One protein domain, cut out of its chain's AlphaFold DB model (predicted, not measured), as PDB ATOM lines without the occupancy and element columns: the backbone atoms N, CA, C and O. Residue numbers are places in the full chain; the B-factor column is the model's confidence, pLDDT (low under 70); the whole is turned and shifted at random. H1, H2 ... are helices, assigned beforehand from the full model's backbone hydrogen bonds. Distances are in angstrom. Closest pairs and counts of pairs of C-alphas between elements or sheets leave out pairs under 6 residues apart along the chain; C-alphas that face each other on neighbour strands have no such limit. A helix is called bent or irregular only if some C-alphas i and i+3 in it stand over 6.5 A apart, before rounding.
ATOM      1  N   TRP A  47     -28.864  50.286   7.482       84.62
ATOM      2  CA  TRP A  47     -28.278  51.004   6.346       84.62
ATOM      3  C   TRP A  47     -26.755  51.125   6.433       84.62
ATOM      4  O   TRP A  47     -26.101  51.081   5.396       84.62
ATOM      5  N   GLY A  48     -26.190  51.218   7.644       87.56
ATOM      6  CA  GLY A  48     -24.740  51.304   7.847       87.56
ATOM      7  C   GLY A  48     -24.014  50.089   7.261       87.56
ATOM      8  O   GLY A  48     -23.294  50.244   6.275       87.56
ATOM      9  N   PRO A  49     -24.252  48.871   7.785       86.94
ATOM     10  CA  PRO A  49     -23.658  47.646   7.250       86.94
ATOM     11  C   PRO A  49     -23.906  47.464   5.748       86.94
ATOM     12  O   PRO A  49     -22.974  47.150   5.016       86.94
ATOM     13  N   THR A  50     -25.125  47.751   5.278       89.69
ATOM     14  CA  THR A  50     -25.493  47.659   3.856       89.69
ATOM     15  C   THR A  50     -24.623  48.563   2.975       89.69
ATOM     16  O   THR A  50     -24.094  48.115   1.955       89.69
ATOM     17  N   LEU A  51     -24.440  49.827   3.367       90.12
ATOM     18  CA  LEU A  51     -23.627  50.791   2.626       90.12
ATOM     19  C   LEU A  51     -22.140  50.426   2.661       90.12
ATOM     20  O   LEU A  51     -21.477  50.498   1.624       90.12
ATOM     21  N   TYR A  52     -21.627  50.003   3.822       89.81
ATOM     22  CA  TYR A  52     -20.232  49.586   3.960       89.81
ATOM     23  C   TYR A  52     -19.928  48.376   3.085       89.81
ATOM     24  O   TYR A  52     -18.938  48.397   2.361       89.81
ATOM     25  N   THR A  53     -20.778  47.348   3.087       90.44
ATOM     26  CA  THR A  53     -20.508  46.144   2.293       90.44
ATOM     27  C   THR A  53     -20.621  46.394   0.801       90.44
ATOM     28  O   THR A  53     -19.773  45.923   0.048       90.44
ATOM     29  N   ASN A  54     -21.604  47.188   0.366       92.00
ATOM     30  CA  ASN A  54     -21.730  47.540  -1.047       92.00
ATOM     31  C   ASN A  54     -20.543  48.405  -1.506       92.00
ATOM     32  O   ASN A  54     -19.931  48.095  -2.524       92.00
ATOM     33  N   THR A  55     -20.142  49.419  -0.730       92.88
ATOM     34  CA  THR A  55     -19.000  50.289  -1.075       92.88
ATOM     35  C   THR A  55     -17.671  49.533  -1.052       92.88
ATOM     36  O   THR A  55     -16.891  49.629  -1.997       92.88
ATOM     37  N   LEU A  56     -17.415  48.732  -0.013       91.25
ATOM     38  CA  LEU A  56     -16.186  47.943   0.091       91.25
ATOM     39  C   LEU A  56     -16.097  46.863  -0.989       91.25
ATOM     40  O   LEU A  56     -14.987  46.480  -1.337       91.25
ATOM     41  N   SER A  57     -17.226  46.400  -1.542       92.44
ATOM     42  CA  SER A  57     -17.239  45.450  -2.662       92.44
ATOM     43  C   SER A  57     -16.803  46.066  -3.996       92.44
ATOM     44  O   SER A  57     -16.324  45.337  -4.865       92.44
ATOM     45  N   VAL A  58     -16.875  47.394  -4.152       92.44
ATOM     46  CA  VAL A  58     -16.457  48.078  -5.388       92.44
ATOM     47  C   VAL A  58     -14.973  47.851  -5.659       92.44
ATOM     48  O   VAL A  58     -14.600  47.541  -6.785       92.44
ATOM     49  N   ALA A  59     -14.123  47.944  -4.634       93.19
ATOM     50  CA  ALA A  59     -12.680  47.762  -4.776       93.19
ATOM     51  C   ALA A  59     -12.274  46.362  -5.296       93.19
ATOM     52  O   ALA A  59     -11.577  46.299  -6.311       93.19
ATOM     53  N   PRO A  60     -12.694  45.233  -4.683       91.75
ATOM     54  CA  PRO A  60     -12.372  43.907  -5.195       91.75
ATOM     55  C   PRO A  60     -13.047  43.617  -6.539       91.75
ATOM     56  O   PRO A  60     -12.417  42.990  -7.388       91.75
ATOM     57  N   MET A  61     -14.275  44.096  -6.779       89.44
ATOM     58  CA  MET A  61     -14.922  43.937  -8.089       89.44
ATOM     59  C   MET A  61     -14.149  44.666  -9.189       89.44
ATOM     60  O   MET A  61     -13.893  44.093 -10.246       89.44
ATOM     61  N   LEU A  62     -13.698  45.892  -8.924       89.81
ATOM     62  CA  LEU A  62     -12.903  46.668  -9.867       89.81
ATOM     63  C   LEU A  62     -11.524  46.031 -10.107       89.81
ATOM     64  O   LEU A  62     -11.073  45.951 -11.246       89.81
ATOM     65  N   ALA A  63     -10.874  45.519  -9.058       91.62
ATOM     66  CA  ALA A  63      -9.611  44.796  -9.191       91.62
ATOM     67  C   ALA A  63      -9.755  43.545 -10.077       91.62
ATOM     68  O   ALA A  63      -8.928  43.318 -10.960       91.62
ATOM     69  N   ILE A  64     -10.824  42.763  -9.890       90.62
ATOM     70  CA  ILE A  64     -11.114  41.592 -10.729       90.62
ATOM     71  C   ILE A  64     -11.411  42.017 -12.169       90.62
ATOM     72  O   ILE A  64     -10.900  41.381 -13.090       90.62
ATOM     73  N   ALA A  65     -12.163  43.100 -12.377       87.62
ATOM     74  CA  ALA A  65     -12.448  43.625 -13.713       87.62
ATOM     75  C   ALA A  65     -11.161  44.037 -14.455       87.62
ATOM     76  O   ALA A  65     -10.992  43.703 -15.630       87.62
ATOM     77  N   PHE A  66     -10.215  44.687 -13.764       87.88
ATOM     78  CA  PHE A  66      -8.911  45.037 -14.335       87.88
ATOM     79  C   PHE A  66      -8.067  43.806 -14.677       87.88
ATOM     80  O   PHE A  66      -7.505  43.739 -15.769       87.88
ATOM     81  N   ILE A  67      -7.995  42.820 -13.778       92.50
ATOM     82  CA  ILE A  67      -7.216  41.589 -13.998       92.50
ATOM     83  C   ILE A  67      -7.828  40.735 -15.119       92.50
ATOM     84  O   ILE A  67      -7.098  40.098 -15.876       92.50
ATOM     85  N   SER A  68      -9.157  40.731 -15.242       88.88
ATOM     86  CA  SER A  68      -9.878  39.943 -16.252       88.88
ATOM     87  C   SER A  68      -9.819  40.569 -17.650       88.88
ATOM     88  O   SER A  68     -10.127  39.894 -18.628       88.88
ATOM     89  N   GLY A  69      -9.389  41.831 -17.767       85.38
ATOM     90  CA  GLY A  69      -9.238  42.517 -19.053       85.38
ATOM     91  C   GLY A  69     -10.563  42.911 -19.715       85.38
ATOM     92  O   GLY A  69     -10.585  43.210 -20.905       85.38
ATOM     93  N   GLU A  70     -11.664  42.945 -18.960       83.69
ATOM     94  CA  GLU A  70     -13.015  43.201 -19.489       83.69
ATOM     95  C   GLU A  70     -13.266  44.677 -19.849       83.69
ATOM     96  O   GLU A  70     -14.286  45.012 -20.449       83.69
ATOM     97  N   GLY A  71     -12.321  45.576 -19.551       79.00
ATOM     98  CA  GLY A  71     -12.464  47.011 -19.811       79.00
ATOM     99  C   GLY A  71     -12.730  47.357 -21.281       79.00
ATOM    100  O   GLY A  71     -13.503  48.269 -21.567       79.00
ATOM    101  N   SER A  72     -12.154  46.608 -22.226       77.06
ATOM    102  CA  SER A  72     -12.401  46.809 -23.661       77.06
ATOM    103  C   SER A  72     -13.786  46.326 -24.103       77.06
ATOM    104  O   SER A  72     -14.344  46.867 -25.054       77.06
ATOM    105  N   VAL A  73     -14.369  45.348 -23.408       81.12
ATOM    106  CA  VAL A  73     -15.715  44.825 -23.691       81.12
ATOM    107  C   VAL A  73     -16.775  45.831 -23.240       81.12
ATOM    108  O   VAL A  73     -17.716  46.100 -23.979       81.12
ATOM    109  N   THR A  74     -16.577  46.468 -22.084       76.62
ATOM    110  CA  THR A  74     -17.484  47.498 -21.551       76.62
ATOM    111  C   THR A  74     -17.542  48.754 -22.426       76.62
ATOM    112  O   THR A  74     -18.597  49.377 -22.547       76.62
ATOM    113  N   LEU A  75     -16.430  49.133 -23.066       79.38
ATOM    114  CA  LEU A  75     -16.378  50.304 -23.952       79.38
ATOM    115  C   LEU A  75     -17.099  50.088 -25.287       79.38
ATOM    116  O   LEU A  75     -17.590  51.047 -25.870       79.38
ATOM    117  N   ASN A  76     -17.178  48.842 -25.752       82.50
ATOM    118  CA  ASN A  76     -17.877  48.480 -26.986       82.50
ATOM    119  C   ASN A  76     -19.319  48.004 -26.733       82.50
ATOM    120  O   ASN A  76     -19.989  47.558 -27.663       82.50
ATOM    121  N   ALA A  77     -19.792  48.054 -25.485       82.88
ATOM    122  CA  ALA A  77     -21.141  47.637 -25.136       82.88
ATOM    123  C   ALA A  77     -22.181  48.641 -25.655       82.88
ATOM    124  O   ALA A  77     -22.005  49.855 -25.558       82.88
ATOM    125  N   GLU A  78     -23.293  48.128 -26.181       85.94
ATOM    126  CA  GLU A  78     -24.400  48.959 -26.644       85.94
ATOM    127  C   GLU A  78     -25.317  49.333 -25.471       85.94
ATOM    128  O   GLU A  78     -25.947  48.483 -24.833       85.94
ATOM    129  N   TYR A  79     -25.399  50.629 -25.173       86.56
ATOM    130  CA  TYR A  79     -26.210  51.158 -24.079       86.56
ATOM    131  C   TYR A  79     -27.587  51.593 -24.586       86.56
ATOM    132  O   TYR A  79     -27.836  52.768 -24.852       86.56
ATOM    133  N   THR A  80     -28.510  50.643 -24.712       92.06
ATOM    134  CA  THR A  80     -29.918  50.936 -25.019       92.06
ATOM    135  C   THR A  80     -30.679  51.360 -23.755       92.06
ATOM    136  O   THR A  80     -30.385  50.889 -22.653       92.06
ATOM    137  N   ALA A  81     -31.720  52.191 -23.899       92.19
ATOM    138  CA  ALA A  81     -32.585  52.607 -22.787       92.19
ATOM    139  C   ALA A  81     -33.165  51.412 -22.002       92.19
ATOM    140  O   ALA A  81     -33.206  51.437 -20.774       92.19
ATOM    141  N   THR A  82     -33.535  50.330 -22.696       93.06
ATOM    142  CA  THR A  82     -34.006  49.081 -22.078       93.06
ATOM    143  C   THR A  82     -32.932  48.427 -21.212       93.06
ATOM    144  O   THR A  82     -33.219  48.017 -20.091       93.06
ATOM    145  N   THR A  83     -31.684  48.364 -21.685       91.75
ATOM    146  CA  THR A  83     -30.559  47.784 -20.934       91.75
ATOM    147  C   THR A  83     -30.281  48.581 -19.663       91.75
ATOM    148  O   THR A  83     -30.110  47.998 -18.596       91.75
ATOM    149  N   ILE A  84     -30.320  49.914 -19.746       92.06
ATOM    150  CA  ILE A  84     -30.150  50.803 -18.587       92.06
ATOM    151  C   ILE A  84     -31.322  50.652 -17.603       92.06
ATOM    152  O   ILE A  84     -31.112  50.590 -16.388       92.06
ATOM    153  N   ALA A  85     -32.557  50.543 -18.099       94.19
ATOM    154  CA  ALA A  85     -33.735  50.311 -17.265       94.19
ATOM    155  C   ALA A  85     -33.667  48.956 -16.534       94.19
ATOM    156  O   ALA A  85     -33.889  48.894 -15.327       94.19
ATOM    157  N   LEU A  86     -33.288  47.877 -17.225       93.62
ATOM    158  CA  LEU A  86     -33.120  46.556 -16.611       93.62
ATOM    159  C   LEU A  86     -31.954  46.532 -15.615       93.62
ATOM    160  O   LEU A  86     -32.082  45.953 -14.535       93.62
ATOM    161  N   LEU A  87     -30.846  47.206 -15.936       93.56
ATOM    162  CA  LEU A  87     -29.700  47.334 -15.039       93.56
ATOM    163  C   LEU A  87     -30.086  48.095 -13.768       93.56
ATOM    164  O   LEU A  87     -29.863  47.593 -12.668       93.56
ATOM    165  N   SER A  88     -30.723  49.261 -13.896       93.62
ATOM    166  CA  SER A  88     -31.178  50.049 -12.743       93.62
ATOM    167  C   SER A  88     -32.188  49.288 -11.878       93.62
ATOM    168  O   SER A  88     -32.061  49.298 -10.651       93.62
ATOM    169  N   LEU A  89     -33.124  48.551 -12.487       94.50
ATOM    170  CA  LEU A  89     -34.053  47.684 -11.763       94.50
ATOM    171  C   LEU A  89     -33.312  46.577 -10.998       94.50
ATOM    172  O   LEU A  89     -33.603  46.340  -9.825       94.50
ATOM    173  N   SER A  90     -32.323  45.935 -11.625       93.88
ATOM    174  CA  SER A  90     -31.505  44.910 -10.965       93.88
ATOM    175  C   SER A  90     -30.710  45.479  -9.785       93.88
ATOM    176  O   SER A  90     -30.649  44.848  -8.731       93.88
ATOM    177  N   CYS A  91     -30.196  46.709  -9.903       93.81
ATOM    178  CA  CYS A  91     -29.525  47.413  -8.813       93.81
ATOM    179  C   CYS A  91     -30.491  47.731  -7.664       93.81
ATOM    180  O   CYS A  91     -30.147  47.512  -6.504       93.81
ATOM    181  N   ALA A  92     -31.707  48.198  -7.964       93.50
ATOM    182  CA  ALA A  92     -32.725  48.472  -6.947       93.50
ATOM    183  C   ALA A  92     -33.109  47.199  -6.171       93.50
ATOM    184  O   ALA A  92     -33.153  47.208  -4.938       93.50
ATOM    185  N   ILE A  93     -33.308  46.084  -6.881       93.25
ATOM    186  CA  ILE A  93     -33.557  44.771  -6.270       93.25
ATOM    187  C   ILE A  93     -32.337  44.318  -5.455       93.25
ATOM    188  O   ILE A  93     -32.494  43.846  -4.330       93.25
ATOM    189  N   GLY A  94     -31.120  44.513  -5.968       91.69
ATOM    190  CA  GLY A  94     -29.876  44.200  -5.263       91.69
ATOM    191  C   GLY A  94     -29.745  44.953  -3.939       91.69
ATOM    192  O   GLY A  94     -29.448  44.344  -2.912       91.69
ATOM    193  N   ILE A  95     -30.058  46.252  -3.919       92.19
ATOM    194  CA  ILE A  95     -30.075  47.063  -2.693       92.19
ATOM    195  C   ILE A  95     -31.119  46.530  -1.705       92.19
ATOM    196  O   ILE A  95     -30.819  46.395  -0.516       92.19
ATOM    197  N   ALA A  96     -32.316  46.183  -2.186       90.75
ATOM    198  CA  ALA A  96     -33.367  45.614  -1.348       90.75
ATOM    199  C   ALA A  96     -32.940  44.271  -0.726       90.75
ATOM    200  O   ALA A  96     -33.153  44.051   0.470       90.75
ATOM    201  N   ILE A  97     -32.284  43.395  -1.494       90.75
ATOM    202  CA  ILE A  97     -31.743  42.119  -1.000       90.75
ATOM    203  C   ILE A  97     -30.630  42.363   0.023       90.75
ATOM    204  O   ILE A  97     -30.637  41.744   1.088       90.75
ATOM    205  N   SER A  98     -29.703  43.287  -0.243       91.19
ATOM    206  CA  SER A  98     -28.634  43.617   0.705       91.19
ATOM    207  C   SER A  98     -29.203  44.139   2.027       91.19
ATOM    208  O   SER A  98     -28.834  43.640   3.092       91.19
ATOM    209  N   TYR A  99     -30.161  45.071   1.978       90.00
ATOM    210  CA  TYR A  99     -30.806  45.610   3.177       90.00
ATOM    211  C   TYR A  99     -31.557  44.529   3.964       90.00
ATOM    212  O   TYR A  99     -31.348  44.362   5.169       90.00
ATOM    213  N   THR A 100     -32.411  43.757   3.286       88.00
ATOM    214  CA  THR A 100     -33.193  42.688   3.926       88.00
ATOM    215  C   THR A 100     -32.305  41.566   4.464       88.00
ATOM    216  O   THR A 100     -32.621  40.995   5.506       88.00
ATOM    217  N   GLY A 101     -31.158  41.293   3.837       88.00
ATOM    218  CA  GLY A 101     -30.163  40.338   4.322       88.00
ATOM    219  C   GLY A 101     -29.521  40.763   5.644       88.00
ATOM    220  O   GLY A 101     -29.391  39.941   6.555       88.00
ATOM    221  N   TRP A 102     -29.154  42.039   5.789       88.00
ATOM    222  CA  TRP A 102     -28.644  42.583   7.057       88.00
ATOM    223  C   TRP A 102     -29.730  42.656   8.131       88.00
ATOM    224  O   TRP A 102     -29.491  42.280   9.280       88.00
ATOM    225  N   TYR A 103     -30.944  43.047   7.745       85.81
ATOM    226  CA  TYR A 103     -32.100  43.052   8.636       85.81
ATOM    227  C   TYR A 103     -32.455  41.644   9.139       85.81
ATOM    228  O   TYR A 103     -32.700  41.443  10.323       85.81
ATOM    229  N   CYS A 104     -32.403  40.626   8.281       84.62
ATOM    230  CA  CYS A 104     -32.628  39.246   8.701       84.62
ATOM    231  C   CYS A 104     -31.539  38.775   9.681       84.62
ATOM    232  O   CYS A 104     -31.858  38.203  10.725       84.62
ATOM    233  N   ARG A 105     -30.261  39.082   9.411       86.06
ATOM    234  CA  ARG A 105     -29.131  38.747  10.302       86.06
ATOM    235  C   ARG A 105     -29.225  39.400  11.687       86.06
ATOM    236  O   ARG A 105     -28.665  38.855  12.641       86.06
TER     237      ARG A 105
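This is residues 47 to 105 of the 323 residues of the protein "Hypothetical protein" of Calcidiscus leptoporus (UniProt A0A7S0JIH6). Two long helices, H1 and H3, make an open V, meeting near the first residues of H1 and the last of H3; the short helix H2 and its links bridge the wide end, and the middle is empty. The 59 printed residues hold three named helices, H1, H2, H3 in chain order, and no named strand: all helix. The whole is loose, radius of gyration of the C-alphas 14.3 A, and flat, spanning 39 by 29 by 13 A.

H1, residues 47 to 68, touches H3, residues 81 to 105, with residues 47 to 50 alone, meeting 98 to 102. Their closest C-alphas, Thr 50 and Tyr 99, are 5.7 A apart; they run opposite ways at a steep tilt of 53 degrees. H2, residues 71 to 75, is close to but not clearly touching H1 (closest C-alphas Ala 65 and Gly 71, 7.0 A), and apart from H3. Every O i to N i+4 pair is within hydrogen-bond range in H2 and H3; in H1, 15 of 18.

H1 starts at C-alpha 47 (-28.278, 51.004, 6.346) and is 31.2 A long, neither bent nor irregular, but only just: C-alphas 56 and 59 are 6.0 A apart. H2 is 6.6 A long. H3, 36.0 A, ends at C-alpha 105 (-29.131, 38.747, 10.302).

The farthest C-alphas, Asn 76 and Arg 105, are 40.1 A apart. Both links are tight. The printed part has no cut, and no printed residue is under 70 in pLDDT.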